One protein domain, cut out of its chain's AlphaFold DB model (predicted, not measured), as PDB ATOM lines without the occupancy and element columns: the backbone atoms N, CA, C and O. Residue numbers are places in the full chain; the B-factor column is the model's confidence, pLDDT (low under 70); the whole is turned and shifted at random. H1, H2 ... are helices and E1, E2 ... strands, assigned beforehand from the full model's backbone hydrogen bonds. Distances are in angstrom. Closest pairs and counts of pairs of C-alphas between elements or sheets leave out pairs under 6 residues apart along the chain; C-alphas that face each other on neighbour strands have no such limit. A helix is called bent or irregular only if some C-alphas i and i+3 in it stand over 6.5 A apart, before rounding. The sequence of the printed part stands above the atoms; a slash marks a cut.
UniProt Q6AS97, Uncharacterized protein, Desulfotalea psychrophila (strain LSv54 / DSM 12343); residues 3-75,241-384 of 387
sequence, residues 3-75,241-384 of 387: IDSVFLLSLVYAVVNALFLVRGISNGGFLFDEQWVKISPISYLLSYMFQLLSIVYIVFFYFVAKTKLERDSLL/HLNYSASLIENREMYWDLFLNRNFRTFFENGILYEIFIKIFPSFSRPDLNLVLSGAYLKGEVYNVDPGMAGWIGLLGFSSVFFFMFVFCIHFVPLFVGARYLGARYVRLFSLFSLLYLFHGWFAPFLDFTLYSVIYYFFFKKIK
ATOM      1  N   ILE A   3      17.494  -2.335  34.590       78.44
ATOM      2  CA  ILE A   3      16.525  -1.513  35.325       78.44
ATOM      3  C   ILE A   3      15.849  -0.577  34.336       78.44
ATOM      4  O   ILE A   3      16.507   0.135  33.578       78.44
ATOM      5  N   ASP A   4      14.524  -0.604  34.336       88.75
ATOM      6  CA  ASP A   4      13.709   0.282  33.526       88.75
ATOM      7  C   ASP A   4      13.503   1.607  34.269       88.75
ATOM      8  O   ASP A   4      13.017   1.636  35.402       88.75
ATOM      9  N   SER A   5      13.914   2.708  33.640       90.19
ATOM     10  CA  SER A   5      13.903   4.032  34.259       90.19
ATOM     11  C   SER A   5      12.500   4.505  34.634       90.19
ATOM     12  O   SER A   5      12.370   5.253  35.598       90.19
ATOM     13  N   VAL A   6      11.463   4.089  33.893       93.56
ATOM     14  CA  VAL A   6      10.077   4.486  34.185       93.56
ATOM     15  C   VAL A   6       9.633   3.844  35.490       93.56
ATOM     16  O   VAL A   6       9.220   4.552  36.399       93.56
ATOM     17  N   PHE A   7       9.824   2.530  35.628       92.50
ATOM     18  CA  PHE A   7       9.496   1.816  36.863       92.50
ATOM     19  C   PHE A   7      10.314   2.311  38.058       92.50
ATOM     20  O   PHE A   7       9.767   2.449  39.147       92.50
ATOM     21  N   LEU A   8      11.601   2.626  37.860       90.31
ATOM     22  CA  LEU A   8      12.435   3.205  38.915       90.31
ATOM     23  C   LEU A   8      11.872   4.547  39.403       90.31
ATOM     24  O   LEU A   8      11.747   4.752  40.606       90.31
ATOM     25  N   LEU A   9      11.506   5.447  38.484       92.50
ATOM     26  CA  LEU A   9      10.938   6.744  38.846       92.50
ATOM     27  C   LEU A   9       9.553   6.601  39.496       92.50
ATOM     28  O   LEU A   9       9.280   7.258  40.497       92.50
ATOM     29  N   SER A  10       8.704   5.708  38.984       94.62
ATOM     30  CA  SER A  10       7.416   5.378  39.606       94.62
ATOM     31  C   SER A  10       7.585   4.856  41.031       94.62
ATOM     32  O   SER A  10       6.837   5.263  41.915       94.62
ATOM     33  N   LEU A  11       8.585   4.000  41.272       93.56
ATOM     34  CA  LEU A  11       8.888   3.485  42.604       93.56
ATOM     35  C   LEU A  11       9.364   4.597  43.542       93.56
ATOM     36  O   LEU A  11       8.898   4.661  44.675       93.56
ATOM     37  N   VAL A  12      10.240   5.494  43.074       92.38
ATOM     38  CA  VAL A  12      10.667   6.667  43.856       92.38
ATOM     39  C   VAL A  12       9.454   7.494  44.272       92.38
ATOM     40  O   VAL A  12       9.310   7.796  45.454       92.38
ATOM     41  N   TYR A  13       8.540   7.795  43.346       93.50
ATOM     42  CA  TYR A  13       7.318   8.528  43.679       93.50
ATOM     43  C   TYR A  13       6.422   7.773  44.660       93.50
ATOM     44  O   TYR A  13       5.955   8.373  45.628       93.50
ATOM     45  N   ALA A  14       6.209   6.473  44.466       94.12
ATOM     46  CA  ALA A  14       5.382   5.671  45.363       94.12
ATOM     47  C   ALA A  14       5.956   5.618  46.790       94.12
ATOM     48  O   ALA A  14       5.219   5.824  47.753       94.12
ATOM     49  N   VAL A  15       7.270   5.397  46.926       94.19
ATOM     50  CA  VAL A  15       7.964   5.323  48.221       94.19
ATOM     51  C   VAL A  15       7.973   6.678  48.913       94.19
ATOM     52  O   VAL A  15       7.605   6.765  50.081       94.19
ATOM     53  N   VAL A  16       8.350   7.751  48.210       93.06
ATOM     54  CA  VAL A  16       8.391   9.088  48.814       93.06
ATOM     55  C   VAL A  16       6.998   9.507  49.283       93.06
ATOM     56  O   VAL A  16       6.852   9.939  50.423       93.06
ATOM     57  N   ASN A  17       5.954   9.318  48.473       93.50
ATOM     58  CA  ASN A  17       4.599   9.670  48.903       93.50
ATOM     59  C   ASN A  17       4.083   8.757  50.034       93.50
ATOM     60  O   ASN A  17       3.374   9.244  50.908       93.50
ATOM     61  N   ALA A  18       4.499   7.486  50.107       94.81
ATOM     62  CA  ALA A  18       4.193   6.622  51.254       94.81
ATOM     63  C   ALA A  18       4.845   7.126  52.556       94.81
ATOM     64  O   ALA A  18       4.210   7.134  53.610       94.81
ATOM     65  N   LEU A  19       6.095   7.597  52.493       93.50
ATOM     66  CA  LEU A  19       6.765   8.201  53.651       93.50
ATOM     67  C   LEU A  19       6.023   9.455  54.131       93.50
ATOM     68  O   LEU A  19       5.835   9.647  55.333       93.50
ATOM     69  N   PHE A  20       5.564  10.292  53.196       92.19
ATOM     70  CA  PHE A  20       4.777  11.481  53.524       92.19
ATOM     71  C   PHE A  20       3.375  11.149  54.042       92.19
ATOM     72  O   PHE A  20       2.873  11.894  54.875       92.19
ATOM     73  N   LEU A  21       2.780  10.022  53.642       95.38
ATOM     74  CA  LEU A  21       1.520   9.532  54.205       95.38
ATOM     75  C   LEU A  21       1.670   9.217  55.693       95.38
ATOM     76  O   LEU A  21       0.930   9.746  56.519       95.38
ATOM     77  N   VAL A  22       2.659   8.387  56.035       95.06
ATOM     78  CA  VAL A  22       2.920   7.987  57.425       95.06
ATOM     79  C   VAL A  22       3.243   9.211  58.278       95.06
ATOM     80  O   VAL A  22       2.698   9.377  59.370       95.06
ATOM     81  N   ARG A  23       4.092  10.110  57.767       92.25
ATOM     82  CA  ARG A  23       4.456  11.346  58.467       92.25
ATOM     83  C   ARG A  23       3.273  12.308  58.621       92.25
ATOM     84  O   ARG A  23       3.121  12.909  59.678       92.25
ATOM     85  N   GLY A  24       2.452  12.462  57.588       92.44
ATOM     86  CA  GLY A  24       1.281  13.335  57.608       92.44
ATOM     87  C   GLY A  24       0.237  12.876  58.622       92.44
ATOM     88  O   GLY A  24      -0.219  13.676  59.436       92.44
ATOM     89  N   ILE A  25      -0.072  11.575  58.639       95.38
ATOM     90  CA  ILE A  25      -1.013  10.987  59.605       95.38
ATOM     91  C   ILE A  25      -0.468  11.082  61.033       95.38
ATOM     92  O   ILE A  25      -1.194  11.517  61.922       95.38
ATOM     93  N   SER A  26       0.795  10.703  61.258       94.44
ATOM     94  CA  SER A  26       1.391  10.716  62.606       94.44
ATOM     95  C   SER A  26       1.466  12.115  63.211       94.44
ATOM     96  O   SER A  26       1.217  12.269  64.402       94.44
ATOM     97  N   ASN A  27       1.753  13.135  62.401       92.62
ATOM     98  CA  ASN A  27       1.810  14.508  62.891       92.62
ATOM     99  C   ASN A  27       0.440  15.214  62.894       92.62
ATOM    100  O   ASN A  27       0.318  16.283  63.484       92.62
ATOM    101  N   GLY A  28      -0.583  14.662  62.230       91.81
ATOM    102  CA  GLY A  28      -1.902  15.292  62.078       91.81
ATOM    103  C   GLY A  28      -1.921  16.500  61.128       91.81
ATOM    104  O   GLY A  28      -2.768  17.386  61.264       91.81
ATOM    105  N   GLY A  29      -0.964  16.574  60.200       90.44
ATOM    106  CA  GLY A  29      -0.772  17.720  59.313       90.44
ATOM    107  C   GLY A  29       0.662  17.878  58.812       90.44
ATOM    108  O   GLY A  29       1.514  16.998  58.980       90.44
ATOM    109  N   PHE A  30       0.937  19.023  58.194       88.38
ATOM    110  CA  PHE A  30       2.261  19.373  57.688       88.38
ATOM    111  C   PHE A  30       2.551  20.870  57.831       88.38
ATOM    112  O   PHE A  30       1.642  21.690  57.909       88.38
ATOM    113  N   LEU A  31       3.840  21.223  57.843       81.00
ATOM    114  CA  LEU A  31       4.281  22.614  57.770       81.00
ATOM    115  C   LEU A  31       4.303  23.081  56.315       81.00
ATOM    116  O   LEU A  31       4.947  22.450  55.470       81.00
ATOM    117  N   PHE A  32       3.655  24.208  56.056       74.06
ATOM    118  CA  PHE A  32       3.718  24.949  54.809       74.06
ATOM    119  C   PHE A  32       4.216  26.364  55.099       74.06
ATOM    120  O   PHE A  32       3.503  27.143  55.718       74.06
ATOM    121  N   ASP A  33       5.458  26.655  54.701       64.75
ATOM    122  CA  ASP A  33       6.132  27.943  54.944       64.75
ATOM    123  C   ASP A  33       5.955  28.445  56.390       64.75
ATOM    124  O   ASP A  33       5.407  29.509  56.662       64.75
ATOM    125  N   GLU A  34       6.344  27.587  57.340       68.69
ATOM    126  CA  GLU A  34       6.247  27.812  58.794       68.69
ATOM    127  C   GLU A  34       4.822  27.816  59.377       68.69
ATOM    128  O   GLU A  34       4.665  27.722  60.595       68.69
ATOM    129  N   GLN A  35       3.776  27.807  58.548       77.12
ATOM    130  CA  GLN A  35       2.399  27.645  59.005       77.12
ATOM    131  C   GLN A  35       2.008  26.173  59.100       77.12
ATOM    132  O   GLN A  35       2.243  25.372  58.193       77.12
ATOM    133  N   TRP A  36       1.385  25.798  60.214       85.19
ATOM    134  CA  TRP A  36       0.878  24.445  60.402       85.19
ATOM    135  C   TRP A  36      -0.472  24.265  59.704       85.19
ATOM    136  O   TRP A  36      -1.453  24.913  60.067       85.19
ATOM    137  N   VAL A  37      -0.538  23.342  58.746       86.19
ATOM    138  CA  VAL A  37      -1.780  22.949  58.077       86.19
ATOM    139  C   VAL A  37      -2.248  21.623  58.664       86.19
ATOM    140  O   VAL A  37      -1.627  20.578  58.457       86.19
ATOM    141  N   LYS A  38      -3.354  21.667  59.412       90.81
ATOM    142  CA  LYS A  38      -4.000  20.477  59.972       90.81
ATOM    143  C   LYS A  38      -4.759  19.738  58.873       90.81
ATOM    144  O   LYS A  38      -5.551  20.354  58.171       90.81
ATOM    145  N   ILE A  39      -4.537  18.432  58.763       93.81
ATOM    146  CA  ILE A  39      -5.159  17.574  57.748       93.81
ATOM    147  C   ILE A  39      -5.639  16.289  58.410       93.81
ATOM    148  O   ILE A  39      -4.916  15.691  59.213       93.81
ATOM    149  N   SER A  40      -6.850  15.846  58.074       95.25
ATOM    150  CA  SER A  40      -7.385  14.599  58.608       95.25
ATOM    151  C   SER A  40      -6.664  13.373  58.018       95.25
ATOM    152  O   SER A  40      -6.237  13.381  56.856       95.25
ATOM    153  N   PRO A  41      -6.562  12.258  58.768       96.38
ATOM    154  CA  PRO A  41      -6.002  11.015  58.237       96.38
ATOM    155  C   PRO A  41      -6.722  10.509  56.980       96.38
ATOM    156  O   PRO A  41      -6.097   9.916  56.102       96.38
ATOM    157  N   ILE A  42      -8.027  10.771  56.867       96.44
ATOM    158  CA  ILE A  42      -8.843  10.337  55.729       96.44
ATOM    159  C   ILE A  42      -8.444  11.067  54.443       96.44
ATOM    160  O   ILE A  42      -8.261  10.419  53.413       96.44
ATOM    161  N   SER A  43      -8.206  12.380  54.506       95.50
ATOM    162  CA  SER A  43      -7.747  13.166  53.356       95.50
ATOM    163  C   SER A  43      -6.368  12.716  52.882       95.50
ATOM    164  O   SER A  43      -6.121  12.619  51.679       95.50
ATOM    165  N   TYR A  44      -5.486  12.355  53.816       96.12
ATOM    166  CA  TYR A  44      -4.190  11.759  53.501       96.12
ATOM    167  C   TYR A  44      -4.312  10.408  52.783       96.12
ATOM    168  O   TYR A  44      -3.652  10.198  51.762       96.12
ATOM    169  N   LEU A  45      -5.172   9.512  53.274       96.50
ATOM    170  CA  LEU A  45      -5.407   8.204  52.654       96.50
ATOM    171  C   LEU A  45      -5.998   8.341  51.247       96.50
ATOM    172  O   LEU A  45      -5.477   7.736  50.309       96.50
ATOM    173  N   LEU A  46      -7.028   9.174  51.077       95.50
ATOM    174  CA  LEU A  46      -7.650   9.427  49.773       95.50
ATOM    175  C   LEU A  46      -6.653  10.036  48.781       95.50
ATOM    176  O   LEU A  46      -6.540   9.570  47.647       95.50
ATOM    177  N   SER A  47      -5.876  11.025  49.228       94.69
ATOM    178  CA  SER A  47      -4.811  11.640  48.432       94.69
ATOM    179  C   SER A  47      -3.803  10.594  47.945       94.69
ATOM    180  O   SER A  47      -3.488  10.535  46.756       94.69
ATOM    181  N   TYR A  48      -3.356   9.702  48.834       95.62
ATOM    182  CA  TYR A  48      -2.403   8.652  48.486       95.62
ATOM    183  C   TYR A  48      -2.998   7.631  47.511       95.62
ATOM    184  O   TYR A  48      -2.347   7.248  46.538       95.62
ATOM    185  N   MET A  49      -4.259   7.237  47.711       95.62
ATOM    186  CA  MET A  49      -4.971   6.349  46.788       95.62
ATOM    187  C   MET A  49      -5.059   6.946  45.379       95.62
ATOM    188  O   MET A  49      -4.754   6.258  44.403       95.62
ATOM    189  N   PHE A  50      -5.409   8.229  45.244       94.75
ATOM    190  CA  PHE A  50      -5.466   8.892  43.937       94.75
ATOM    191  C   PHE A  50      -4.086   9.065  43.293       94.75
ATOM    192  O   PHE A  50      -3.956   8.976  42.068       94.75
ATOM    193  N   GLN A  51      -3.034   9.254  44.090       94.44
ATOM    194  CA  GLN A  51      -1.665   9.253  43.579       94.44
ATOM    195  C   GLN A  51      -1.252   7.883  43.045       94.44
ATOM    196  O   GLN A  51      -0.723   7.805  41.935       94.44
ATOM    197  N   LEU A  52      -1.526   6.806  43.786       95.06
ATOM    198  CA  LEU A  52      -1.267   5.445  43.318       95.06
ATOM    199  C   LEU A  52      -2.045   5.146  42.038       95.06
ATOM    200  O   LEU A  52      -1.458   4.632  41.088       95.06
ATOM    201  N   LEU A  53      -3.319   5.539  41.966       94.56
ATOM    202  CA  LEU A  53      -4.126   5.409  40.752       94.56
ATOM    203  C   LEU A  53      -3.482   6.142  39.565       94.56
ATOM    204  O   LEU A  53      -3.399   5.590  38.470       94.56
ATOM    205  N   SER A  54      -2.970   7.354  39.787       94.62
ATOM    206  CA  SER A  54      -2.290   8.150  38.758       94.62
ATOM    207  C   SER A  54      -0.980   7.499  38.289       94.62
ATOM    208  O   SER A  54      -0.705   7.452  37.090       94.62
ATOM    209  N   ILE A  55      -0.184   6.942  39.210       95.62
ATOM    210  CA  ILE A  55       1.038   6.195  38.873       95.62
ATOM    211  C   ILE A  55       0.684   4.933  38.080       95.62
ATOM    212  O   ILE A  55       1.282   4.687  37.032       95.62
ATOM    213  N   VAL A  56      -0.297   4.154  38.547       96.12
ATOM    214  CA  VAL A  56      -0.770   2.939  37.871       96.12
ATOM    215  C   VAL A  56      -1.263   3.266  36.466       96.12
ATOM    216  O   VAL A  56      -0.890   2.568  35.530       96.12
ATOM    217  N   TYR A  57      -2.018   4.352  36.291       95.81
ATOM    218  CA  TYR A  57      -2.460   4.835  34.983       95.81
ATOM    219  C   TYR A  57      -1.273   5.077  34.033       95.81
ATOM    220  O   TYR A  57      -1.237   4.518  32.935       95.81
ATOM    221  N   ILE A  58      -0.264   5.850  34.455       96.44
ATOM    222  CA  ILE A  58       0.903   6.158  33.611       96.44
ATOM    223  C   ILE A  58       1.693   4.881  33.285       96.44
ATOM    224  O   ILE A  58       2.035   4.641  32.125       96.44
ATOM    225  N   VAL A  59       1.951   4.033  34.286       96.38
ATOM    226  CA  VAL A  59       2.705   2.778  34.124       96.38
ATOM    227  C   VAL A  59       1.962   1.786  33.229       96.38
ATOM    228  O   VAL A  59       2.587   1.135  32.392       96.38
ATOM    229  N   PHE A  60       0.638   1.690  33.354       95.81
ATOM    230  CA  PHE A  60      -0.197   0.842  32.509       95.81
ATOM    231  C   PHE A  60      -0.066   1.236  31.037       95.81
ATOM    232  O   PHE A  60       0.260   0.394  30.199       95.81
ATOM    233  N   PHE A  61      -0.240   2.520  30.713       95.69
ATOM    234  CA  PHE A  61      -0.125   2.984  29.330       95.69
ATOM    235  C   PHE A  61       1.303   2.895  28.789       95.69
ATOM    236  O   PHE A  61       1.480   2.543  27.621       95.69
ATOM    237  N   TYR A  62       2.318   3.114  29.630       95.19
ATOM    238  CA  TYR A  62       3.707   2.820  29.280       95.19
ATOM    239  C   TYR A  62       3.888   1.348  28.889       95.19
ATOM    240  O   TYR A  62       4.442   1.050  27.830       95.19
ATOM    241  N   PHE A  63       3.394   0.421  29.716       93.19
ATOM    242  CA  PHE A  63       3.512  -1.013  29.472       93.19
ATOM    243  C   PHE A  63       2.790  -1.434  28.187       93.19
ATOM    244  O   PHE A  63       3.358  -2.168  27.377       93.19
ATOM    245  N   VAL A  64       1.575  -0.929  27.955       92.88
ATOM    246  CA  VAL A  64       0.816  -1.167  26.717       92.88
ATOM    247  C   VAL A  64       1.585  -0.657  25.497       92.88
ATOM    248  O   VAL A  64       1.736  -1.395  24.522       92.88
ATOM    249  N   ALA A  65       2.116   0.568  25.552       91.50
ATOM    250  CA  ALA A  65       2.874   1.159  24.452       91.50
ATOM    251  C   ALA A  65       4.160   0.384  24.141       91.50
ATOM    252  O   ALA A  65       4.441   0.092  22.981       91.50
ATOM    253  N   LYS A  66       4.898  -0.007  25.181       88.75
ATOM    254  CA  LYS A  66       6.140  -0.775  25.065       88.75
ATOM    255  C   LYS A  66       5.921  -2.188  24.516       88.75
ATOM    256  O   LYS A  66       6.718  -2.667  23.725       88.75
ATOM    257  N   THR A  67       4.863  -2.882  24.937       85.50
ATOM    258  CA  THR A  67       4.669  -4.307  24.593       85.50
ATOM    259  C   THR A  67       3.888  -4.541  23.307       85.50
ATOM    260  O   THR A  67       4.176  -5.494  22.593       85.50
ATOM    261  N   LYS A  68       2.883  -3.707  23.011       78.50
ATOM    262  CA  LYS A  68       1.942  -3.956  21.905       78.50
ATOM    263  C   LYS A  68       2.169  -3.074  20.682       78.50
ATOM    264  O   LYS A  68       1.652  -3.386  19.613       78.50
ATOM    265  N   LEU A  69       2.863  -1.947  20.841       72.75
ATOM    266  CA  LEU A  69       2.884  -0.876  19.836       72.75
ATOM    267  C   LEU A  69       4.287  -0.488  19.378       72.75
ATOM    268  O   LEU A  69       4.419   0.213  18.372       72.75
ATOM    269  N   GLU A  70       5.314  -0.933  20.098       65.50
ATOM    270  CA  GLU A  70       6.702  -0.685  19.745       65.50
ATOM    271  C   GLU A  70       7.021  -1.340  18.394       65.50
ATOM    272  O   GLU A  70       6.785  -2.528  18.175       65.50
ATOM    273  N   ARG A  71       7.531  -0.533  17.462       65.50
ATOM    274  CA  ARG A  71       8.096  -0.990  16.190       65.50
ATOM    275  C   ARG A  71       9.564  -0.595  16.136       65.50
ATOM    276  O   ARG A  71       9.940   0.431  16.702       65.50
ATOM    277  N   ASP A  72      10.350  -1.324  15.346       54.75
ATOM    278  CA  ASP A  72      11.786  -1.079  15.115       54.75
ATOM    279  C   ASP A  72      12.113   0.269  14.438       54.75
ATOM    280  O   ASP A  72      13.256   0.520  14.052       54.75
ATOM    281  N   SER A  73      11.141   1.175  14.269       55.69
ATOM    282  CA  SER A  73      11.394   2.503  13.718       55.69
ATOM    283  C   SER A  73      12.213   3.329  14.708       55.69
ATOM    284  O   SER A  73      11.684   3.970  15.620       55.69
ATOM    285  N   LEU A  74      13.525   3.318  14.517       64.12
ATOM    286  CA  LEU A  74      14.445   4.152  15.262       64.12
ATOM    287  C   LEU A  74      14.481   5.528  14.602       64.12
ATOM    288  O   LEU A  74      15.133   5.725  13.574       64.12
ATOM    289  N   LEU A  75      13.782   6.500  15.196       73.94
ATOM    290  CA  LEU A  75      14.073   7.889  14.880       73.94
ATOM    291  C   LEU A  75      15.537   8.151  15.252       73.94
ATOM    292  O   LEU A  75      15.934   8.004  16.410       73.94
ATOM    293  N   HIS A 241       3.613  15.074  46.461       83.50
ATOM    294  CA  HIS A 241       2.463  15.967  46.216       83.50
ATOM    295  C   HIS A 241       1.311  15.668  47.167       83.50
ATOM    296  O   HIS A 241       0.190  16.147  46.996       83.50
ATOM    297  N   LEU A 242       1.571  14.798  48.146       90.00
ATOM    298  CA  LEU A 242       0.540  14.218  48.988       90.00
ATOM    299  C   LEU A 242      -0.092  15.283  49.867       90.00
ATOM    300  O   LEU A 242      -1.315  15.333  49.961       90.00
ATOM    301  N   ASN A 243       0.745  16.140  50.451       89.06
ATOM    302  CA  ASN A 243       0.316  17.204  51.345       89.06
ATOM    303  C   ASN A 243      -0.651  18.167  50.648       89.06
ATOM    304  O   ASN A 243      -1.713  18.467  51.179       89.06
ATOM    305  N   TYR A 244      -0.329  18.586  49.423       86.94
ATOM    306  CA  TYR A 244      -1.131  19.552  48.671       86.94
ATOM    307  C   TYR A 244      -2.448  18.960  48.178       86.94
ATOM    308  O   TYR A 244      -3.501  19.574  48.332       86.94
ATOM    309  N   SER A 245      -2.408  17.733  47.658       90.69
ATOM    310  CA  SER A 245      -3.621  17.014  47.268       90.69
ATOM    311  C   SER A 245      -4.511  16.708  48.482       90.69
ATOM    312  O   SER A 245      -5.721  16.890  48.409       90.69
ATOM    313  N   ALA A 246      -3.936  16.326  49.627       92.50
ATOM    314  CA  ALA A 246      -4.701  16.086  50.852       92.50
ATOM    315  C   ALA A 246      -5.340  17.377  51.380       92.50
ATOM    316  O   ALA A 246      -6.500  17.363  51.771       92.50
ATOM    317  N   SER A 247      -4.622  18.500  51.313       89.44
ATOM    318  CA  SER A 247      -5.144  19.825  51.668       89.44
ATOM    319  C   SER A 247      -6.318  20.257  50.800       89.44
ATOM    320  O   SER A 247      -7.299  20.811  51.298       89.44
ATOM    321  N   LEU A 248      -6.239  19.963  49.503       89.56
ATOM    322  CA  LEU A 248      -7.318  20.235  48.571       89.56
ATOM    323  C   LEU A 248      -8.550  19.379  48.896       89.56
ATOM    324  O   LEU A 248      -9.659  19.903  48.935       89.56
ATOM    325  N   ILE A 249      -8.357  18.083  49.164       91.81
ATOM    326  CA  ILE A 249      -9.436  17.153  49.535       91.81
ATOM    327  C   ILE A 249     -10.092  17.568  50.858       91.81
ATOM    328  O   ILE A 249     -11.318  17.562  50.946       91.81
ATOM    329  N   GLU A 250      -9.301  17.969  51.855       92.25
ATOM    330  CA  GLU A 250      -9.798  18.433  53.157       92.25
ATOM    331  C   GLU A 250     -10.717  19.654  53.007       92.25
ATOM    332  O   GLU A 250     -11.758  19.735  53.646       92.25
ATOM    333  N   ASN A 251     -10.362  20.581  52.113       89.81
ATOM    334  CA  ASN A 251     -11.097  21.829  51.886       89.81
ATOM    335  C   ASN A 251     -11.910  21.795  50.581       89.81
ATOM    336  O   ASN A 251     -12.100  22.822  49.919       89.81
ATOM    337  N   ARG A 252     -12.362  20.604  50.171       90.44
ATOM    338  CA  ARG A 252     -12.952  20.375  48.847       90.44
ATOM    339  C   ARG A 252     -14.150  21.271  48.559       90.44
ATOM    340  O   ARG A 252     -14.251  21.753  47.439       90.44
ATOM    341  N   GLU A 253     -15.044  21.479  49.523       90.62
ATOM    342  CA  GLU A 253     -16.265  22.279  49.330       90.62
ATOM    343  C   GLU A 253     -15.929  23.718  48.926       90.62
ATOM    344  O   GLU A 253     -16.377  24.190  47.884       90.62
ATOM    345  N   MET A 254     -15.015  24.359  49.659       90.12
ATOM    346  CA  MET A 254     -14.527  25.700  49.338       90.12
ATOM    347  C   MET A 254     -13.913  25.763  47.930       90.12
ATOM    348  O   MET A 254     -14.231  26.657  47.147       90.12
ATOM    349  N   TYR A 255     -13.031  24.820  47.579       89.31
ATOM    350  CA  TYR A 255     -12.404  24.816  46.252       89.31
ATOM    351  C   TYR A 255     -13.385  24.471  45.131       89.31
ATOM    352  O   TYR A 255     -13.216  24.944  44.007       89.31
ATOM    353  N   TRP A 256     -14.407  23.671  45.421       90.50
ATOM    354  CA  TRP A 256     -15.474  23.348  44.487       90.50
ATOM    355  C   TRP A 256     -16.327  24.579  44.173       90.50
ATOM    356  O   TRP A 256     -16.574  24.858  43.001       90.50
ATOM    357  N   ASP A 257     -16.673  25.383  45.177       91.38
ATOM    358  CA  ASP A 257     -17.391  26.643  44.966       91.38
ATOM    359  C   ASP A 257     -16.553  27.645  44.162       91.38
ATOM    360  O   ASP A 257     -17.044  28.273  43.221       91.38
ATOM    361  N   LEU A 258     -15.257  27.764  44.468       90.81
ATOM    362  CA  LEU A 258     -14.330  28.587  43.683       90.81
ATOM    363  C   LEU A 258     -14.213  28.095  42.229       90.81
ATOM    364  O   LEU A 258     -14.123  28.911  41.308       90.81
ATOM    365  N   PHE A 259     -14.238  26.779  42.014       89.94
ATOM    366  CA  PHE A 259     -14.216  26.170  40.685       89.94
ATOM    367  C   PHE A 259     -15.496  26.484  39.898       89.94
ATOM    368  O   PHE A 259     -15.415  26.940  38.756       89.94
ATOM    369  N   LEU A 260     -16.671  26.298  40.511       90.44
ATOM    370  CA  LEU A 260     -17.970  26.585  39.895       90.44
ATOM    371  C   LEU A 260     -18.120  28.067  39.527       90.44
ATOM    372  O   LEU A 260     -18.629  28.386  38.451       90.44
ATOM    373  N   ASN A 261     -17.593  28.960  40.366       91.00
ATOM    374  CA  ASN A 261     -17.580  30.403  40.123       91.00
ATOM    375  C   ASN A 261     -16.485  30.863  39.142       91.00
ATOM    376  O   ASN A 261     -16.398  32.047  38.828       91.00
ATOM    377  N   ARG A 262     -15.671  29.939  38.608       88.62
ATOM    378  CA  ARG A 262     -14.554  30.220  37.686       88.62
ATOM    379  C   ARG A 262     -13.512  31.184  38.267       88.62
ATOM    380  O   ARG A 262     -12.941  31.997  37.540       88.62
ATOM    381  N   ASN A 263     -13.219  31.062  39.562       88.50
ATOM    382  CA  ASN A 263     -12.248  31.922  40.247       88.50
ATOM    383  C   ASN A 263     -10.788  31.540  39.957       88.50
ATOM    384  O   ASN A 263      -9.889  32.320  40.253       88.50
ATOM    385  N   PHE A 264     -10.540  30.370  39.367       89.44
ATOM    386  CA  PHE A 264      -9.220  29.940  38.910       89.44
ATOM    387  C   PHE A 264      -9.301  29.132  37.609       89.44
ATOM    388  O   PHE A 264     -10.379  28.707  37.186       89.44
ATOM    389  N   ARG A 265      -8.148  28.959  36.955       88.56
ATOM    390  CA  ARG A 265      -7.993  28.200  35.707       88.56
ATOM    391  C   ARG A 265      -8.340  26.727  35.907       88.56
ATOM    392  O   ARG A 265      -7.854  26.091  36.838       88.56
ATOM    393  N   THR A 266      -9.111  26.149  34.996       88.50
ATOM    394  CA  THR A 266      -9.335  24.694  34.987       88.50
ATOM    395  C   THR A 266      -8.142  23.930  34.392       88.50
ATOM    396  O   THR A 266      -7.252  24.506  33.769       88.50
ATOM    397  N   PHE A 267      -8.114  22.606  34.551       86.88
ATOM    398  CA  PHE A 267      -7.007  21.732  34.143       86.88
ATOM    399  C   PHE A 267      -6.600  21.857  32.660       86.88
ATOM    400  O   PHE A 267      -5.431  21.652  32.331       86.88
ATOM    401  N   PHE A 268      -7.520  22.229  31.762       87.75
ATOM    402  CA  PHE A 268      -7.230  22.428  30.334       87.75
ATOM    403  C   PHE A 268      -6.834  23.868  29.962       87.75
ATOM    404  O   PHE A 268      -6.351  24.098  28.855       87.75
ATOM    405  N   GLU A 269      -7.007  24.839  30.861       90.50
ATOM    406  CA  GLU A 269      -6.662  26.255  30.661       90.50
ATOM    407  C   GLU A 269      -5.167  26.490  30.954       90.50
ATOM    408  O   GLU A 269      -4.786  27.284  31.812       90.50
ATOM    409  N   ASN A 270      -4.300  25.739  30.265       89.50
ATOM    410  CA  ASN A 270      -2.860  25.687  30.518       89.50
ATOM    411  C   ASN A 270      -2.030  25.561  29.228       89.50
ATOM    412  O   ASN A 270      -2.514  25.128  28.182       89.50
ATOM    413  N   GLY A 271      -0.740  25.895  29.323       88.81
ATOM    414  CA  GLY A 271       0.234  25.739  28.236       88.81
ATOM    415  C   GLY A 271       0.157  26.843  27.179       88.81
ATOM    416  O   GLY A 271      -0.633  27.781  27.276       88.81
ATOM    417  N   ILE A 272       0.998  26.746  26.143       88.00
ATOM    418  CA  ILE A 272       1.178  27.844  25.182       88.00
ATOM    419  C   ILE A 272      -0.087  28.217  24.411       88.00
ATOM    420  O   ILE A 272      -0.284  29.389  24.111       88.00
ATOM    421  N   LEU A 273      -0.956  27.250  24.103       88.56
ATOM    422  CA  LEU A 273      -2.199  27.530  23.382       88.56
ATOM    423  C   LEU A 273      -3.133  28.415  24.209       88.56
ATOM    424  O   LEU A 273      -3.699  29.369  23.680       88.56
ATOM    425  N   TYR A 274      -3.239  28.141  25.509       89.50
ATOM    426  CA  TYR A 274      -4.015  28.975  26.416       89.50
ATOM    427  C   TYR A 274      -3.371  30.353  26.611       89.50
ATOM    428  O   TYR A 274      -4.062  31.363  26.543       89.50
ATOM    429  N   GLU A 275      -2.045  30.416  26.762       86.50
ATOM    430  CA  GLU A 275      -1.314  31.686  26.877       86.50
ATOM    431  C   GLU A 275      -1.471  32.571  25.624       86.50
ATOM    432  O   GLU A 275      -1.562  33.793  25.726       86.50
ATOM    433  N   ILE A 276      -1.551  31.974  24.428       85.81
ATOM    434  CA  ILE A 276      -1.895  32.696  23.193       85.81
ATOM    435  C   ILE A 276      -3.355  33.165  23.240       85.81
ATOM    436  O   ILE A 276      -3.629  34.326  22.944       85.81
ATOM    437  N   PHE A 277      -4.283  32.293  23.643       88.88
ATOM    438  CA  PHE A 277      -5.706  32.618  23.736       88.88
ATOM    439  C   PHE A 277      -5.974  33.805  24.672       88.88
ATOM    440  O   PHE A 277      -6.633  34.754  24.259       88.88
ATOM    441  N   ILE A 278      -5.414  33.822  25.885       89.69
ATOM    442  CA  ILE A 278      -5.631  34.922  26.842       89.69
ATOM    443  C   ILE A 278      -4.951  36.228  26.426       89.69
ATOM    444  O   ILE A 278      -5.392  37.297  26.834       89.69
ATOM    445  N   LYS A 279      -3.900  36.181  25.594       83.62
ATOM    446  CA  LYS A 279      -3.334  37.399  24.992       83.62
ATOM    447  C   LYS A 279      -4.294  38.038  23.990       83.62
ATOM    448  O   LYS A 279      -4.315  39.259  23.884       83.62
ATOM    449  N   ILE A 280      -5.070  37.226  23.271       88.50
ATOM    450  CA  ILE A 280      -6.092  37.694  22.322       88.50
ATOM    451  C   ILE A 280      -7.373  38.093  23.067       88.50
ATOM    452  O   ILE A 280      -7.999  39.092  22.724       88.50
ATOM    453  N   PHE A 281      -7.734  37.353  24.120       90.38
ATOM    454  CA  PHE A 281      -8.935  37.574  24.926       90.38
ATOM    455  C   PHE A 281      -8.595  37.760  26.420       90.38
ATOM    456  O   PHE A 281      -8.829  36.852  27.226       90.38
ATOM    457  N   PRO A 282      -8.081  38.938  26.833       87.56
ATOM    458  CA  PRO A 282      -7.612  39.167  28.205       87.56
ATOM    459  C   PRO A 282      -8.679  38.991  29.289       87.56
ATOM    460  O   PRO A 282      -8.348  38.625  30.414       87.56
ATOM    461  N   SER A 283      -9.958  39.195  28.956       88.06
ATOM    462  CA  SER A 283     -11.094  39.012  29.872       88.06
ATOM    463  C   SER A 283     -11.277  37.569  30.357       88.06
ATOM    464  O   SER A 283     -11.969  37.341  31.346       88.06
ATOM    465  N   PHE A 284     -10.651  36.593  29.693       85.81
ATOM    466  CA  PHE A 284     -10.659  35.190  30.106       85.81
ATOM    467  C   PHE A 284      -9.480  34.825  31.018       85.81
ATOM    468  O   PHE A 284      -9.401  33.687  31.477       85.81
ATOM    469  N   SER A 285      -8.572  35.763  31.301       86.44
ATOM    470  CA  SER A 285      -7.444  35.523  32.198       86.44
ATOM    471  C   SER A 285      -7.925  35.291  33.631       86.44
ATOM    472  O   SER A 285      -8.666  36.089  34.200       86.44
ATOM    473  N   ARG A 286      -7.474  34.185  34.220       86.12
ATOM    474  CA  ARG A 286      -7.773  33.766  35.596       86.12
ATOM    475  C   ARG A 286      -6.480  33.364  36.301       86.12
ATOM    476  O   ARG A 286      -5.526  32.987  35.609       86.12
ATOM    477  N   PRO A 287      -6.412  33.416  37.640       85.25
ATOM    478  CA  PRO A 287      -5.269  32.881  38.371       85.25
ATOM    479  C   PRO A 287      -5.202  31.354  38.238       85.25
ATOM    480  O   PRO A 287      -6.219  30.688  38.057       85.25
ATOM    481  N   ASP A 288      -3.999  30.793  38.310       83.12
ATOM    482  CA  ASP A 288      -3.793  29.343  38.407       83.12
ATOM    483  C   ASP A 288      -4.349  28.821  39.749       83.12
ATOM    484  O   ASP A 288      -4.289  29.528  40.760       83.12
ATOM    485  N   LEU A 289      -4.847  27.582  39.777       82.62
ATOM    486  CA  LEU A 289      -5.205  26.880  41.011       82.62
ATOM    487  C   LEU A 289      -4.044  26.912  42.012       82.62
ATOM    488  O   LEU A 289      -4.269  27.124  43.198       82.62
ATOM    489  N   ASN A 290      -2.807  26.793  41.532       78.31
ATOM    490  CA  ASN A 290      -1.610  26.867  42.368       78.31
ATOM    491  C   ASN A 290      -1.508  28.189  43.136       78.31
ATOM    492  O   ASN A 290      -1.170  28.187  44.316       78.31
ATOM    493  N   LEU A 291      -1.835  29.309  42.476       77.50
ATOM    494  CA  LEU A 291      -1.820  30.643  43.085       77.50
ATOM    495  C   LEU A 291      -2.920  30.782  44.135       77.50
ATOM    496  O   LEU A 291      -2.710  31.403  45.175       77.50
ATOM    497  N   VAL A 292      -4.090  30.205  43.863       81.19
ATOM    498  CA  VAL A 292      -5.226  30.221  44.789       81.19
ATOM    499  C   VAL A 292      -4.958  29.329  46.001       81.19
ATOM    500  O   VAL A 292      -5.216  29.752  47.125       81.19
ATOM    501  N   LEU A 293      -4.372  28.145  45.800       76.31
ATOM    502  CA  LEU A 293      -3.904  27.273  46.878       76.31
ATOM    503  C   LEU A 293      -2.852  27.994  47.719       76.31
ATOM    504  O   LEU A 293      -3.033  28.123  48.923       76.31
ATOM    505  N   SER A 294      -1.799  28.539  47.101       71.19
ATOM    506  CA  SER A 294      -0.764  29.262  47.844       71.19
ATOM    507  C   SER A 294      -1.319  30.481  48.575       71.19
ATOM    508  O   SER A 294      -0.962  30.693  49.722       71.19
ATOM    509  N   GLY A 295      -2.216  31.254  47.954       70.69
ATOM    510  CA  GLY A 295      -2.801  32.456  48.555       70.69
ATOM    511  C   GLY A 295      -3.763  32.164  49.708       70.69
ATOM    512  O   GLY A 295      -3.890  32.983  50.613       70.69
ATOM    513  N   ALA A 296      -4.402  30.989  49.717       65.38
ATOM    514  CA  ALA A 296      -5.213  30.538  50.846       65.38
ATOM    515  C   ALA A 296      -4.361  30.225  52.090       65.38
ATOM    516  O   ALA A 296      -4.846  30.378  53.209       65.38
ATOM    517  N   TYR A 297      -3.098  29.821  51.901       61.91
ATOM    518  CA  TYR A 297      -2.187  29.464  52.996       61.91
ATOM    519  C   TYR A 297      -1.143  30.547  53.315       61.91
ATOM    520  O   TYR A 297      -0.677  30.627  54.444       61.91
ATOM    521  N   LEU A 298      -0.773  31.407  52.363       55.94
ATOM    522  CA  LEU A 298       0.314  32.379  52.509       55.94
ATOM    523  C   LEU A 298      -0.189  33.798  52.284       55.94
ATOM    524  O   LEU A 298      -0.593  34.185  51.186       55.94
ATOM    525  N   LYS A 299      -0.066  34.622  53.328       54.16
ATOM    526  CA  LYS A 299      -0.195  36.078  53.231       54.16
ATOM    527  C   LYS A 299       1.067  36.670  52.582       54.16
ATOM    528  O   LYS A 299       1.837  37.338  53.259       54.16
ATOM    529  N   GLY A 300       1.286  36.438  51.284       45.03
ATOM    530  CA  GLY A 300       2.174  37.296  50.482       45.03
ATOM    531  C   GLY A 300       3.230  36.635  49.593       45.03
ATOM    532  O   GLY A 300       3.655  37.292  48.645       45.03
ATOM    533  N   GLU A 301       3.627  35.373  49.805       46.44
ATOM    534  CA  GLU A 301       4.576  34.693  48.904       46.44
ATOM    535  C   GLU A 301       3.895  33.627  48.038       46.44
ATOM    536  O   GLU A 301       3.171  32.754  48.511       46.44
ATOM    537  N   VAL A 302       4.124  33.710  46.727       52.09
ATOM    538  CA  VAL A 302       3.569  32.781  45.741       52.09
ATOM    539  C   VAL A 302       4.472  31.552  45.649       52.09
ATOM    540  O   VAL A 302       5.531  31.593  45.019       52.09
ATOM    541  N   TYR A 303       4.047  30.447  46.261       54.78
ATOM    542  CA  TYR A 303       4.681  29.140  46.097       54.78
ATOM    543  C   TYR A 303       3.960  28.320  45.020       54.78
ATOM    544  O   TYR A 303       2.739  28.373  44.901       54.78
ATOM    545  N   ASN A 304       4.698  27.509  44.259       62.34
ATOM    546  CA  ASN A 304       4.083  26.561  43.327       62.34
ATOM    547  C   ASN A 304       3.553  25.359  44.118       62.34
ATOM    548  O   ASN A 304       4.319  24.465  44.487       62.34
ATOM    549  N   VAL A 305       2.255  25.381  44.414       69.06
ATOM    550  CA  VAL A 305       1.521  24.307  45.088       69.06
ATOM    551  C   VAL A 305       0.738  23.524  44.045       69.06
ATOM    552  O   VAL A 305      -0.452  23.752  43.879       69.06
ATOM    553  N   ASP A 306       1.407  22.629  43.319       74.81
ATOM    554  CA  ASP A 306       0.750  21.802  42.306       74.81
ATOM    555  C   ASP A 306       0.121  20.556  42.948       74.81
ATOM    556  O   ASP A 306       0.842  19.688  43.445       74.81
ATOM    557  N   PRO A 307      -1.219  20.414  42.959       78.38
ATOM    558  CA  PRO A 307      -1.865  19.298  43.644       78.38
ATOM    559  C   PRO A 307      -1.900  18.020  42.777       78.38
ATOM    560  O   PRO A 307      -2.401  16.980  43.206       78.38
ATOM    561  N   GLY A 308      -1.349  18.063  41.560       87.00
ATOM    562  CA  GLY A 308      -1.229  16.896  40.693       87.00
ATOM    563  C   GLY A 308      -2.539  16.372  40.115       87.00
ATOM    564  O   GLY A 308      -3.619  16.930  40.314       87.00
ATOM    565  N   MET A 309      -2.445  15.240  39.411       92.06
ATOM    566  CA  MET A 309      -3.636  14.488  38.992       92.06
ATOM    567  C   MET A 309      -4.506  14.104  40.193       92.06
ATOM    568  O   MET A 309      -5.728  14.175  40.110       92.06
ATOM    569  N   ALA A 310      -3.877  13.735  41.313       92.38
ATOM    570  CA  ALA A 310      -4.571  13.336  42.532       92.38
ATOM    571  C   ALA A 310      -5.474  14.450  43.083       92.38
ATOM    572  O   ALA A 310      -6.637  14.196  43.389       92.38
ATOM    573  N   GLY A 311      -4.975  15.688  43.114       90.50
ATOM    574  CA  GLY A 311      -5.745  16.848  43.538       90.50
ATOM    575  C   GLY A 311      -6.937  17.139  42.640       90.50
ATOM    576  O   GLY A 311      -8.030  17.375  43.141       90.50
ATOM    577  N   TRP A 312      -6.769  17.064  41.316       91.88
ATOM    578  CA  TRP A 312      -7.886  17.252  40.382       91.88
ATOM    579  C   TRP A 312      -8.949  16.159  40.499       91.88
ATOM    580  O   TRP A 312     -10.141  16.463  40.449       91.88
ATOM    581  N   ILE A 313      -8.541  14.903  40.702       92.19
ATOM    582  CA  ILE A 313      -9.474  13.797  40.967       92.19
ATOM    583  C   ILE A 313     -10.252  14.071  42.262       92.19
ATOM    584  O   ILE A 313     -11.481  13.979  42.268       92.19
ATOM    585  N   GLY A 314      -9.553  14.471  43.328       90.19
ATOM    586  CA  GLY A 314     -10.155  14.813  44.616       90.19
ATOM    587  C   GLY A 314     -11.125  15.995  44.543       90.19
ATOM    588  O   GLY A 314     -12.244  15.904  45.048       90.19
ATOM    589  N   LEU A 315     -10.742  17.076  43.855       90.25
ATOM    590  CA  LEU A 315     -11.579  18.259  43.651       90.25
ATOM    591  C   LEU A 315     -12.884  17.898  42.935       90.25
ATOM    592  O   LEU A 315     -13.985  18.126  43.440       90.25
ATOM    593  N   LEU A 316     -12.753  17.308  41.746       89.56
ATOM    594  CA  LEU A 316     -13.868  17.135  40.823       89.56
ATOM    595  C   LEU A 316     -14.819  16.011  41.256       89.56
ATOM    596  O   LEU A 316     -15.994  16.047  40.892       89.56
ATOM    597  N   GLY A 317     -14.356  15.032  42.042       84.06
ATOM    598  CA  GLY A 317     -15.183  13.907  42.488       84.06
ATOM    599  C   GLY A 317     -15.840  13.192  41.301       84.06
ATOM    600  O   GLY A 317     -15.156  12.779  40.365       84.06
ATOM    601  N   PHE A 318     -17.172  13.089  41.285       70.81
ATOM    602  CA  PHE A 318     -17.920  12.478  40.173       70.81
ATOM    603  C   PHE A 318     -17.821  13.252  38.844       70.81
ATOM    604  O   PHE A 318     -17.882  12.642  37.779       70.81
ATOM    605  N   SER A 319     -17.575  14.566  38.877       78.75
ATOM    606  CA  SER A 319     -17.369  15.395  37.673       78.75
ATOM    607  C   SER A 319     -16.005  15.158  37.005       78.75
ATOM    608  O   SER A 319     -15.683  15.774  35.986       78.75
ATOM    609  N   SER A 320     -15.191  14.250  37.550       78.69
ATOM    610  CA  SER A 320     -13.869  13.887  37.031       78.69
ATOM    611  C   SER A 320     -13.894  13.197  35.666       78.69
ATOM    612  O   SER A 320     -12.843  13.088  35.045       78.69
ATOM    613  N   VAL A 321     -15.053  12.780  35.141       85.31
ATOM    614  CA  VAL A 321     -15.149  12.135  33.814       85.31
ATOM    615  C   VAL A 321     -14.524  13.005  32.716       85.31
ATOM    616  O   VAL A 321     -13.712  12.508  31.936       85.31
ATOM    617  N   PHE A 322     -14.808  14.312  32.692       88.19
ATOM    618  CA  PHE A 322     -14.206  15.230  31.713       88.19
ATOM    619  C   PHE A 322     -12.695  15.376  31.900       88.19
ATOM    620  O   PHE A 322     -11.952  15.463  30.922       88.19
ATOM    621  N   PHE A 323     -12.231  15.364  33.150       91.12
ATOM    622  CA  PHE A 323     -10.806  15.381  33.460       91.12
ATOM    623  C   PHE A 323     -10.114  14.102  32.984       91.12
ATOM    624  O   PHE A 323      -9.083  14.179  32.323       91.12
ATOM    625  N   PHE A 324     -10.701  12.930  33.229       91.25
ATOM    626  CA  PHE A 324     -10.169  11.660  32.742       91.25
ATOM    627  C   PHE A 324     -10.169  11.585  31.218       91.25
ATOM    628  O   PHE A 324      -9.173  11.148  30.650       91.25
ATOM    629  N   MET A 325     -11.224  12.053  30.546       91.56
ATOM    630  CA  MET A 325     -11.248  12.153  29.084       91.56
ATOM    631  C   MET A 325     -10.126  13.055  28.569       91.56
ATOM    632  O   MET A 325      -9.417  12.687  27.636       91.56
ATOM    633  N   PHE A 326      -9.933  14.216  29.194       92.75
ATOM    634  CA  PHE A 326      -8.857  15.131  28.843       92.75
ATOM    635  C   PHE A 326      -7.482  14.485  29.031       92.75
ATOM    636  O   PHE A 326      -6.717  14.414  28.069       92.75
ATOM    637  N   VAL A 327      -7.195  13.957  30.227       93.75
ATOM    638  CA  VAL A 327      -5.934  13.276  30.559       93.75
ATOM    639  C   VAL A 327      -5.688  12.095  29.623       93.75
ATOM    640  O   VAL A 327      -4.566  11.914  29.149       93.75
ATOM    641  N   PHE A 328      -6.727  11.321  29.307       94.06
ATOM    642  CA  PHE A 328      -6.658  10.252  28.322       94.06
ATOM    643  C   PHE A 328      -6.231  10.795  26.963       94.06
ATOM    644  O   PHE A 328      -5.222  10.348  26.434       94.06
ATOM    645  N   CYS A 329      -6.903  11.810  26.421       92.88
ATOM    646  CA  CYS A 329      -6.557  12.373  25.117       92.88
ATOM    647  C   CYS A 329      -5.120  12.915  25.059       92.88
ATOM    648  O   CYS A 329      -4.383  12.584  24.129       92.88
ATOM    649  N   ILE A 330      -4.693  13.701  26.053       93.12
ATOM    650  CA  ILE A 330      -3.363  14.336  26.043       93.12
ATOM    651  C   ILE A 330      -2.222  13.369  26.376       93.12
ATOM    652  O   ILE A 330      -1.075  13.658  26.060       93.12
ATOM    653  N   HIS A 331      -2.504  12.231  27.013       94.69
ATOM    654  CA  HIS A 331      -1.490  11.235  27.358       94.69
ATOM    655  C   HIS A 331      -1.474  10.078  26.352       94.69
ATOM    656  O   HIS A 331      -0.431   9.751  25.792       94.69
ATOM    657  N   PHE A 332      -2.635   9.476  26.085       92.44
ATOM    658  CA  PHE A 332      -2.764   8.294  25.237       92.44
ATOM    659  C   PHE A 332      -2.453   8.593  23.773       92.44
ATOM    660  O   PHE A 332      -1.666   7.867  23.172       92.44
ATOM    661  N   VAL A 333      -3.032   9.651  23.188       90.12
ATOM    662  CA  VAL A 333      -2.874   9.915  21.747       90.12
ATOM    663  C   VAL A 333      -1.406  10.159  21.369       90.12
ATOM    664  O   VAL A 333      -0.914   9.465  20.474       90.12
ATOM    665  N   PRO A 334      -0.656  11.060  22.033       91.50
ATOM    666  CA  PRO A 334       0.744  11.301  21.684       91.50
ATOM    667  C   PRO A 334       1.631  10.096  21.988       91.50
ATOM    668  O   PRO A 334       2.491   9.762  21.174       91.50
ATOM    669  N   LEU A 335       1.392   9.399  23.107       92.44
ATOM    670  CA  LEU A 335       2.131   8.187  23.451       92.44
ATOM    671  C   LEU A 335       1.931   7.096  22.397       92.44
ATOM    672  O   LEU A 335       2.904   6.498  21.954       92.44
ATOM    673  N   PHE A 336       0.694   6.862  21.959       88.56
ATOM    674  CA  PHE A 336       0.361   5.860  20.947       88.56
ATOM    675  C   PHE A 336       0.968   6.208  19.584       88.56
ATOM    676  O   PHE A 336       1.624   5.377  18.949       88.56
ATOM    677  N   VAL A 337       0.778   7.453  19.135       86.19
ATOM    678  CA  VAL A 337       1.333   7.949  17.868       86.19
ATOM    679  C   VAL A 337       2.857   7.863  17.900       86.19
ATOM    680  O   VAL A 337       3.470   7.317  16.984       86.19
ATOM    681  N   GLY A 338       3.487   8.341  18.969       86.88
ATOM    682  CA  GLY A 338       4.933   8.307  19.103       86.88
ATOM    683  C   GLY A 338       5.500   6.903  19.318       86.88
ATOM    684  O   GLY A 338       6.555   6.608  18.771       86.88
ATOM    685  N   ALA A 339       4.800   5.988  19.995       88.12
ATOM    686  CA  ALA A 339       5.208   4.582  20.084       88.12
ATOM    687  C   ALA A 339       5.319   3.945  18.696       88.12
ATOM    688  O   ALA A 339       6.329   3.321  18.369       88.12
ATOM    689  N   ARG A 340       4.314   4.191  17.847       83.25
ATOM    690  CA  ARG A 340       4.251   3.650  16.487       83.25
ATOM    691  C   ARG A 340       5.317   4.222  15.550       83.25
ATOM    692  O   ARG A 340       5.647   3.569  14.560       83.25
ATOM    693  N   TYR A 341       5.787   5.447  15.792       80.69
ATOM    694  CA  TYR A 341       6.592   6.180  14.808       80.69
ATOM    695  C   TYR A 341       7.963   6.675  15.272       80.69
ATOM    696  O   TYR A 341       8.816   6.942  14.430       80.69
ATOM    697  N   LEU A 342       8.163   6.851  16.574       84.00
ATOM    698  CA  LEU A 342       9.393   7.359  17.188       84.00
ATOM    699  C   LEU A 342      10.090   6.278  18.041       84.00
ATOM    700  O   LEU A 342      11.240   6.460  18.449       84.00
ATOM    701  N   GLY A 343       9.413   5.150  18.283       86.38
ATOM    702  CA  GLY A 343       9.970   3.942  18.889       86.38
ATOM    703  C   GLY A 343      10.181   4.020  20.405       86.38
ATOM    704  O   GLY A 343       9.752   4.953  21.090       86.38
ATOM    705  N   ALA A 344      10.888   3.022  20.942       86.75
ATOM    706  CA  ALA A 344      11.050   2.782  22.382       86.75
ATOM    707  C   ALA A 344      11.589   3.983  23.175       86.75
ATOM    708  O   ALA A 344      11.159   4.258  24.298       86.75
ATOM    709  N   ARG A 345      12.556   4.714  22.596       88.62
ATOM    710  CA  ARG A 345      13.175   5.876  23.254       88.62
ATOM    711  C   ARG A 345      12.155   6.979  23.501       88.62
ATOM    712  O   ARG A 345      12.188   7.592  24.563       88.62
ATOM    713  N   TYR A 346      11.231   7.192  22.565       91.19
ATOM    714  CA  TYR A 346      10.144   8.144  22.751       91.19
ATOM    715  C   TYR A 346       9.171   7.675  23.824       91.19
ATOM    716  O   TYR A 346       8.865   8.440  24.728       91.19
ATOM    717  N   VAL A 347       8.741   6.410  23.773       92.75
ATOM    718  CA  VAL A 347       7.827   5.828  24.772       92.75
ATOM    719  C   VAL A 347       8.377   6.015  26.187       92.75
ATOM    720  O   VAL A 347       7.663   6.463  27.086       92.75
ATOM    721  N   ARG A 348       9.676   5.754  26.375       92.81
ATOM    722  CA  ARG A 348      10.375   5.966  27.646       92.81
ATOM    723  C   ARG A 348      10.465   7.446  28.026       92.81
ATOM    724  O   ARG A 348      10.165   7.782  29.166       92.81
ATOM    725  N   LEU A 349      10.859   8.320  27.094       94.12
ATOM    726  CA  LEU A 349      10.939   9.767  27.327       94.12
ATOM    727  C   LEU A 349       9.582  10.333  27.753       94.12
ATOM    728  O   LEU A 349       9.485  10.979  28.791       94.12
ATOM    729  N   PHE A 350       8.537  10.045  26.979       95.12
ATOM    730  CA  PHE A 350       7.183  10.526  27.213       95.12
ATOM    731  C   PHE A 350       6.645  10.048  28.562       95.12
ATOM    732  O   PHE A 350       6.087  10.839  29.318       95.12
ATOM    733  N   SER A 351       6.877   8.783  28.915       95.94
ATOM    734  CA  SER A 351       6.413   8.225  30.191       95.94
ATOM    735  C   SER A 351       7.150   8.822  31.394       95.94
ATOM    736  O   SER A 351       6.521   9.147  32.398       95.94
ATOM    737  N   LEU A 352       8.468   9.048  31.293       95.19
ATOM    738  CA  LEU A 352       9.223   9.759  32.333       95.19
ATOM    739  C   LEU A 352       8.716  11.193  32.511       95.19
ATOM    740  O   LEU A 352       8.495  11.627  33.635       95.19
ATOM    741  N   PHE A 353       8.483  11.915  31.415       94.94
ATOM    742  CA  PHE A 353       7.964  13.283  31.459       94.94
ATOM    743  C   PHE A 353       6.504  13.350  31.932       94.94
ATOM    744  O   PHE A 353       6.111  14.324  32.569       94.94
ATOM    745  N   SER A 354       5.722  12.292  31.715       96.25
ATOM    746  CA  SER A 354       4.385  12.144  32.300       96.25
ATOM    747  C   SER A 354       4.463  12.007  33.824       96.25
ATOM    748  O   SER A 354       3.704  12.655  34.537       96.25
ATOM    749  N   LEU A 355       5.430  11.252  34.354       94.50
ATOM    750  CA  LEU A 355       5.669  11.190  35.803       94.50
ATOM    751  C   LEU A 355       6.208  12.514  36.374       94.50
ATOM    752  O   LEU A 355       5.903  12.853  37.511       94.50
ATOM    753  N   LEU A 356       7.016  13.259  35.615       92.06
ATOM    754  CA  LEU A 356       7.571  14.542  36.059       92.06
ATOM    755  C   LEU A 356       6.558  15.681  36.074       92.06
ATOM    756  O   LEU A 356       6.619  16.523  36.962       92.06
ATOM    757  N   TYR A 357       5.692  15.751  35.062       91.88
ATOM    758  CA  TYR A 357       4.845  16.921  34.849       91.88
ATOM    759  C   TYR A 357       3.365  16.606  34.995       91.88
ATOM    760  O   TYR A 357       2.697  17.254  35.792       91.88
ATOM    761  N   LEU A 358       2.851  15.590  34.297       93.19
ATOM    762  CA  LEU A 358       1.428  15.249  34.368       93.19
ATOM    763  C   LEU A 358       1.038  14.775  35.775       93.19
ATOM    764  O   LEU A 358       0.121  15.329  36.372       93.19
ATOM    765  N   PHE A 359       1.777  13.815  36.342       92.94
ATOM    766  CA  PHE A 359       1.547  13.325  37.707       92.94
ATOM    767  C   PHE A 359       1.652  14.454  38.748       92.94
ATOM    768  O   PHE A 359       0.819  14.519  39.649       92.94
ATOM    769  N   HIS A 360       2.627  15.360  38.588       86.50
ATOM    770  CA  HIS A 360       2.863  16.502  39.491       86.50
ATOM    771  C   HIS A 360       1.854  17.632  39.322       86.50
ATOM    772  O   HIS A 360       1.744  18.463  40.208       86.50
ATOM    773  N   GLY A 361       1.101  17.678  38.221       83.44
ATOM    774  CA  GLY A 361       0.133  18.749  37.967       83.44
ATOM    775  C   GLY A 361       0.729  19.961  37.261       83.44
ATOM    776  O   GLY A 361       0.047  20.965  37.098       83.44
ATOM    777  N   TRP A 362       1.954  19.844  36.745       87.31
ATOM    778  CA  TRP A 362       2.582  20.839  35.879       87.31
ATOM    779  C   TRP A 362       1.997  20.710  34.465       87.31
ATOM    780  O   TRP A 362       2.682  20.333  33.507       87.31
ATOM    781  N   PHE A 363       0.694  20.985  34.336       89.19
ATOM    782  CA  PHE A 363      -0.059  20.791  33.097       89.19
ATOM    783  C   PHE A 363       0.479  21.655  31.965       89.19
ATOM    784  O   PHE A 363       0.600  21.158  30.852       89.19
ATOM    785  N   ALA A 364       0.864  22.907  32.226       89.31
ATOM    786  CA  ALA A 364       1.403  23.778  31.183       89.31
ATOM    787  C   ALA A 364       2.672  23.188  30.518       89.31
ATOM    788  O   ALA A 364       2.629  22.938  29.310       89.31
ATOM    789  N   PRO A 365       3.745  22.840  31.263       90.31
ATOM    790  CA  PRO A 365       4.895  22.126  30.701       90.31
ATOM    791  C   PRO A 365       4.549  20.794  30.027       90.31
ATOM    792  O   PRO A 365       5.148  20.457  29.005       90.31
ATOM    793  N   PHE A 366       3.594  20.025  30.564       93.81
ATOM    794  CA  PHE A 366       3.204  18.739  29.979       93.81
ATOM    795  C   PHE A 366       2.446  18.885  28.651       93.81
ATOM    796  O   PHE A 366       2.713  18.152  27.695       93.81
ATOM    797  N   LEU A 367       1.517  19.839  28.569       93.56
ATOM    798  CA  LEU A 367       0.765  20.151  27.354       93.56
ATOM    799  C   LEU A 367       1.681  20.713  26.275       93.56
ATOM    800  O   LEU A 367       1.580  20.308  25.119       93.56
ATOM    801  N   ASP A 368       2.626  21.571  26.659       93.12
ATOM    802  CA  ASP A 368       3.687  22.020  25.766       93.12
ATOM    803  C   ASP A 368       4.511  20.828  25.268       93.12
ATOM    804  O   ASP A 368       4.649  20.626  24.067       93.12
ATOM    805  N   PHE A 369       5.011  19.974  26.161       93.62
ATOM    806  CA  PHE A 369       5.774  18.784  25.775       93.62
ATOM    807  C   PHE A 369       5.002  17.875  24.813       93.62
ATOM    808  O   PHE A 369       5.560  17.391  23.825       93.62
ATOM    809  N   THR A 370       3.707  17.697  25.055       93.12
ATOM    810  CA  THR A 370       2.795  16.940  24.198       93.12
ATOM    811  C   THR A 370       2.643  17.578  22.818       93.12
ATOM    812  O   THR A 370       2.878  16.919  21.803       93.12
ATOM    813  N   LEU A 371       2.307  18.868  22.767       91.44
ATOM    814  CA  LEU A 371       2.137  19.618  21.525       91.44
ATOM    815  C   LEU A 371       3.417  19.584  20.687       91.44
ATOM    816  O   LEU A 371       3.385  19.237  19.506       91.44
ATOM    817  N   TYR A 372       4.560  19.879  21.306       89.12
ATOM    818  CA  TYR A 372       5.841  19.899  20.610       89.12
ATOM    819  C   TYR A 372       6.303  18.502  20.217       89.12
ATOM    820  O   TYR A 372       6.927  18.372  19.173       89.12
ATOM    821  N   SER A 373       5.954  17.448  20.960       87.44
ATOM    822  CA  SER A 373       6.198  16.068  20.520       87.44
ATOM    823  C   SER A 373       5.470  15.751  19.214       87.44
ATOM    824  O   SER A 373       6.046  15.146  18.308       87.44
ATOM    825  N   VAL A 374       4.207  16.179  19.098       84.94
ATOM    826  CA  VAL A 374       3.401  15.996  17.883       84.94
ATOM    827  C   VAL A 374       3.974  16.822  16.731       84.94
ATOM    828  O   VAL A 374       4.167  16.297  15.634       84.94
ATOM    829  N   ILE A 375       4.313  18.088  16.977       83.69
ATOM    830  CA  ILE A 375       4.963  18.963  15.991       83.69
ATOM    831  C   ILE A 375       6.284  18.341  15.511       83.69
ATOM    832  O   ILE A 375       6.513  18.201  14.310       83.69
ATOM    833  N   TYR A 376       7.124  17.902  16.445       74.75
ATOM    834  CA  TYR A 376       8.412  17.268  16.179       74.75
ATOM    835  C   TYR A 376       8.261  16.011  15.314       74.75
ATOM    836  O   TYR A 376       8.985  15.847  14.330       74.75
ATOM    837  N   TYR A 377       7.262  15.169  15.599       72.50
ATOM    838  CA  TYR A 377       6.909  14.030  14.750       72.50
ATOM    839  C   TYR A 377       6.640  14.446  13.291       72.50
ATOM    840  O   TYR A 377       7.185  13.835  12.365       72.50
ATOM    841  N   PHE A 378       5.841  15.494  13.068       70.44
ATOM    842  CA  PHE A 378       5.527  15.962  11.716       70.44
ATOM    843  C   PHE A 378       6.749  16.542  10.992       70.44
ATOM    844  O   PHE A 378       6.979  16.191   9.830       70.44
ATOM    845  N   PHE A 379       7.566  17.355  11.670       67.81
ATOM    846  CA  PHE A 379       8.763  17.964  11.079       67.81
ATOM    847  C   PHE A 379       9.810  16.929  10.647       67.81
ATOM    848  O   PHE A 379      10.342  17.023   9.539       67.81
ATOM    849  N   PHE A 380      10.086  15.919  11.476       62.19
ATOM    850  CA  PHE A 380      11.135  14.937  11.182       62.19
ATOM    851  C   PHE A 380      10.705  13.881  10.166       62.19
ATOM    852  O   PHE A 380      11.501  13.493   9.311       62.19
ATOM    853  N   LYS A 381       9.450  13.420  10.216       59.91
ATOM    854  CA  LYS A 381       9.008  12.315   9.360       59.91
ATOM    855  C   LYS A 381       8.535  12.759   7.979       59.91
ATOM    856  O   LYS A 381       8.758  12.033   7.013       59.91
ATOM    857  N   LYS A 382       7.858  13.908   7.863       55.62
ATOM    858  CA  LYS A 382       7.260  14.330   6.585       55.62
ATOM    859  C   LYS A 382       8.131  15.278   5.772       55.62
ATOM    860  O   LYS A 382       8.059  15.225   4.552       55.62
ATOM    861  N   ILE A 383       8.955  16.110   6.412       51.41
ATOM    862  CA  ILE A 383       9.647  17.195   5.698       51.41
ATOM    863  C   ILE A 383      11.081  16.808   5.274       51.41
ATOM    864  O   ILE A 383      11.711  17.545   4.533       51.41
ATOM    865  N   LYS A 384      11.618  15.635   5.659       51.53
ATOM    866  CA  LYS A 384      12.987  15.175   5.298       51.53
ATOM    867  C   LYS A 384      14.120  16.193   5.576       51.53
ATOM    868  O   LYS A 384      15.238  15.990   5.124       51.53
TER     869      LYS A 384
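This is residues 3 to 75 and 241 to 384 of the 387 residues of an uncharacterized protein of Desulfotalea psychrophila (strain LSv54 / DSM 12343) (UniProt Q6AS97). Five long helical pieces, H1, H2, the two arms H7a and H7b of the bent helix H7, and H8, lie side by side as a bundle along the longest axis; H7a folds back sharply at a kink near residue 318. Near one end of the bundle are the small hairpin E1 and E2 and the short helices H3, H4 and H6, while H5 meets the beginning of H8 and runs off about perpendicular to it. The printed part has 217 residues, with eight named helices and two named strands in the order H1, E1, E2, H2, H3, H4, H5, H6, H7, H8; the sheet E1 - E2 is antiparallel, and the class is mostly helix. The whole is compact, with a radius of gyration of the C-alphas of 18.4 A and spans of 56, 46 and 31 A.

Strand E1 is residues 29 to 32, 9.6 A long, beginning at C-alpha 29 at (-0.772, 17.720, 59.313), and E2 is residues 35 to 38, 9.7 A. Before them H1, residues 5 to 27, runs 32.8 A from C-alpha 5 at (13.903, 4.032, 34.259). After them comes H2, residues 41 to 69, 41.2 A; it is neither bent nor irregular, but only just: C-alphas 66 and 69 are 6.2 A apart. The short helices are H3, residues 242 to 250, 11.9 A; H4, residues 252 to 260, 12.0 A; H5, residues 271 to 280, 14.8 A; and H6, residues 289 to 297, 12.6 A. H7, residues 308 to 358, was assigned as one helix by its hydrogen bonds but is bent, with C-alphas 341 and 344 9.4 A apart. Its arms are H7a, residues 308 to 341, 29.1 A, and H7b, residues 344 to 358, 19.8 A. H7a is itself irregular, with C-alphas 315 and 318 9.3 A apart and a kink of 147 degrees near residue 318. H8, residues 363 to 382, 28.3 A, ends at C-alpha 382 at (7.260, 14.330, 6.585).

E1 and E2 form a hairpin, antiparallel at 155 degrees, with N 30 and O 37 at 3.0 A and N 32 and O 35 at 2.8 A, both within hydrogen-bond range. The closest C-alphas of E1 and H3, Phe 30 and Asn 243, are 7.0 A apart. H3 touches residues 308 to 315 of H7a alone, at a steep tilt of 44 degrees, closest at the C-alphas of Ser 245 and Gly 311, 4.3 A. H4 touches residues 314 to 316 of H7a alone, closest at Arg 252 and Leu 315, with C-alphas 5.8 A apart. H6 is near H3 and H4. In the bundle, H1 and H2 touch at a shallow tilt of 6 degrees, opposite ways, closest at the C-alphas of Ile 25 and Pro 41, 5.2 A. H2 touches H7a at a shallow tilt of 15 degrees, the same way, closest at the C-alphas of Phe 50 and Ala 310, 4.7 A. H7b and H8 form a helical hairpin, at a shallow tilt of 21 degrees, with the closest C-alphas, Tyr 357 and Phe 366, 5.5 A apart. H5 touches residues 363 to 368 of H8 alone, about perpendicular at 79 degrees; the C-alphas of Gly 271 and Ala 364 are closest, 3.7 A. H1 and H8 are apart, as are H2 and H8. Every O i to N i+4 pair is within hydrogen-bond range in H1, H2, H3, H4, H5, H6, H7b and H8; in H7a 23 of 30 are.

The two C-alphas farthest apart, those of Gly 28 and Lys 384, are 58.7 A apart. Residues 76 to 240 are cut out, and C-alphas 75 and 241 stand 34.4 A apart across the cut. Of the links that are printed whole, none is long. The mean pLDDT of the printed part is 86.1; 23 residues are under 70, namely 33 to 34, 70 to 74, 296 to 305 and 379 to 384.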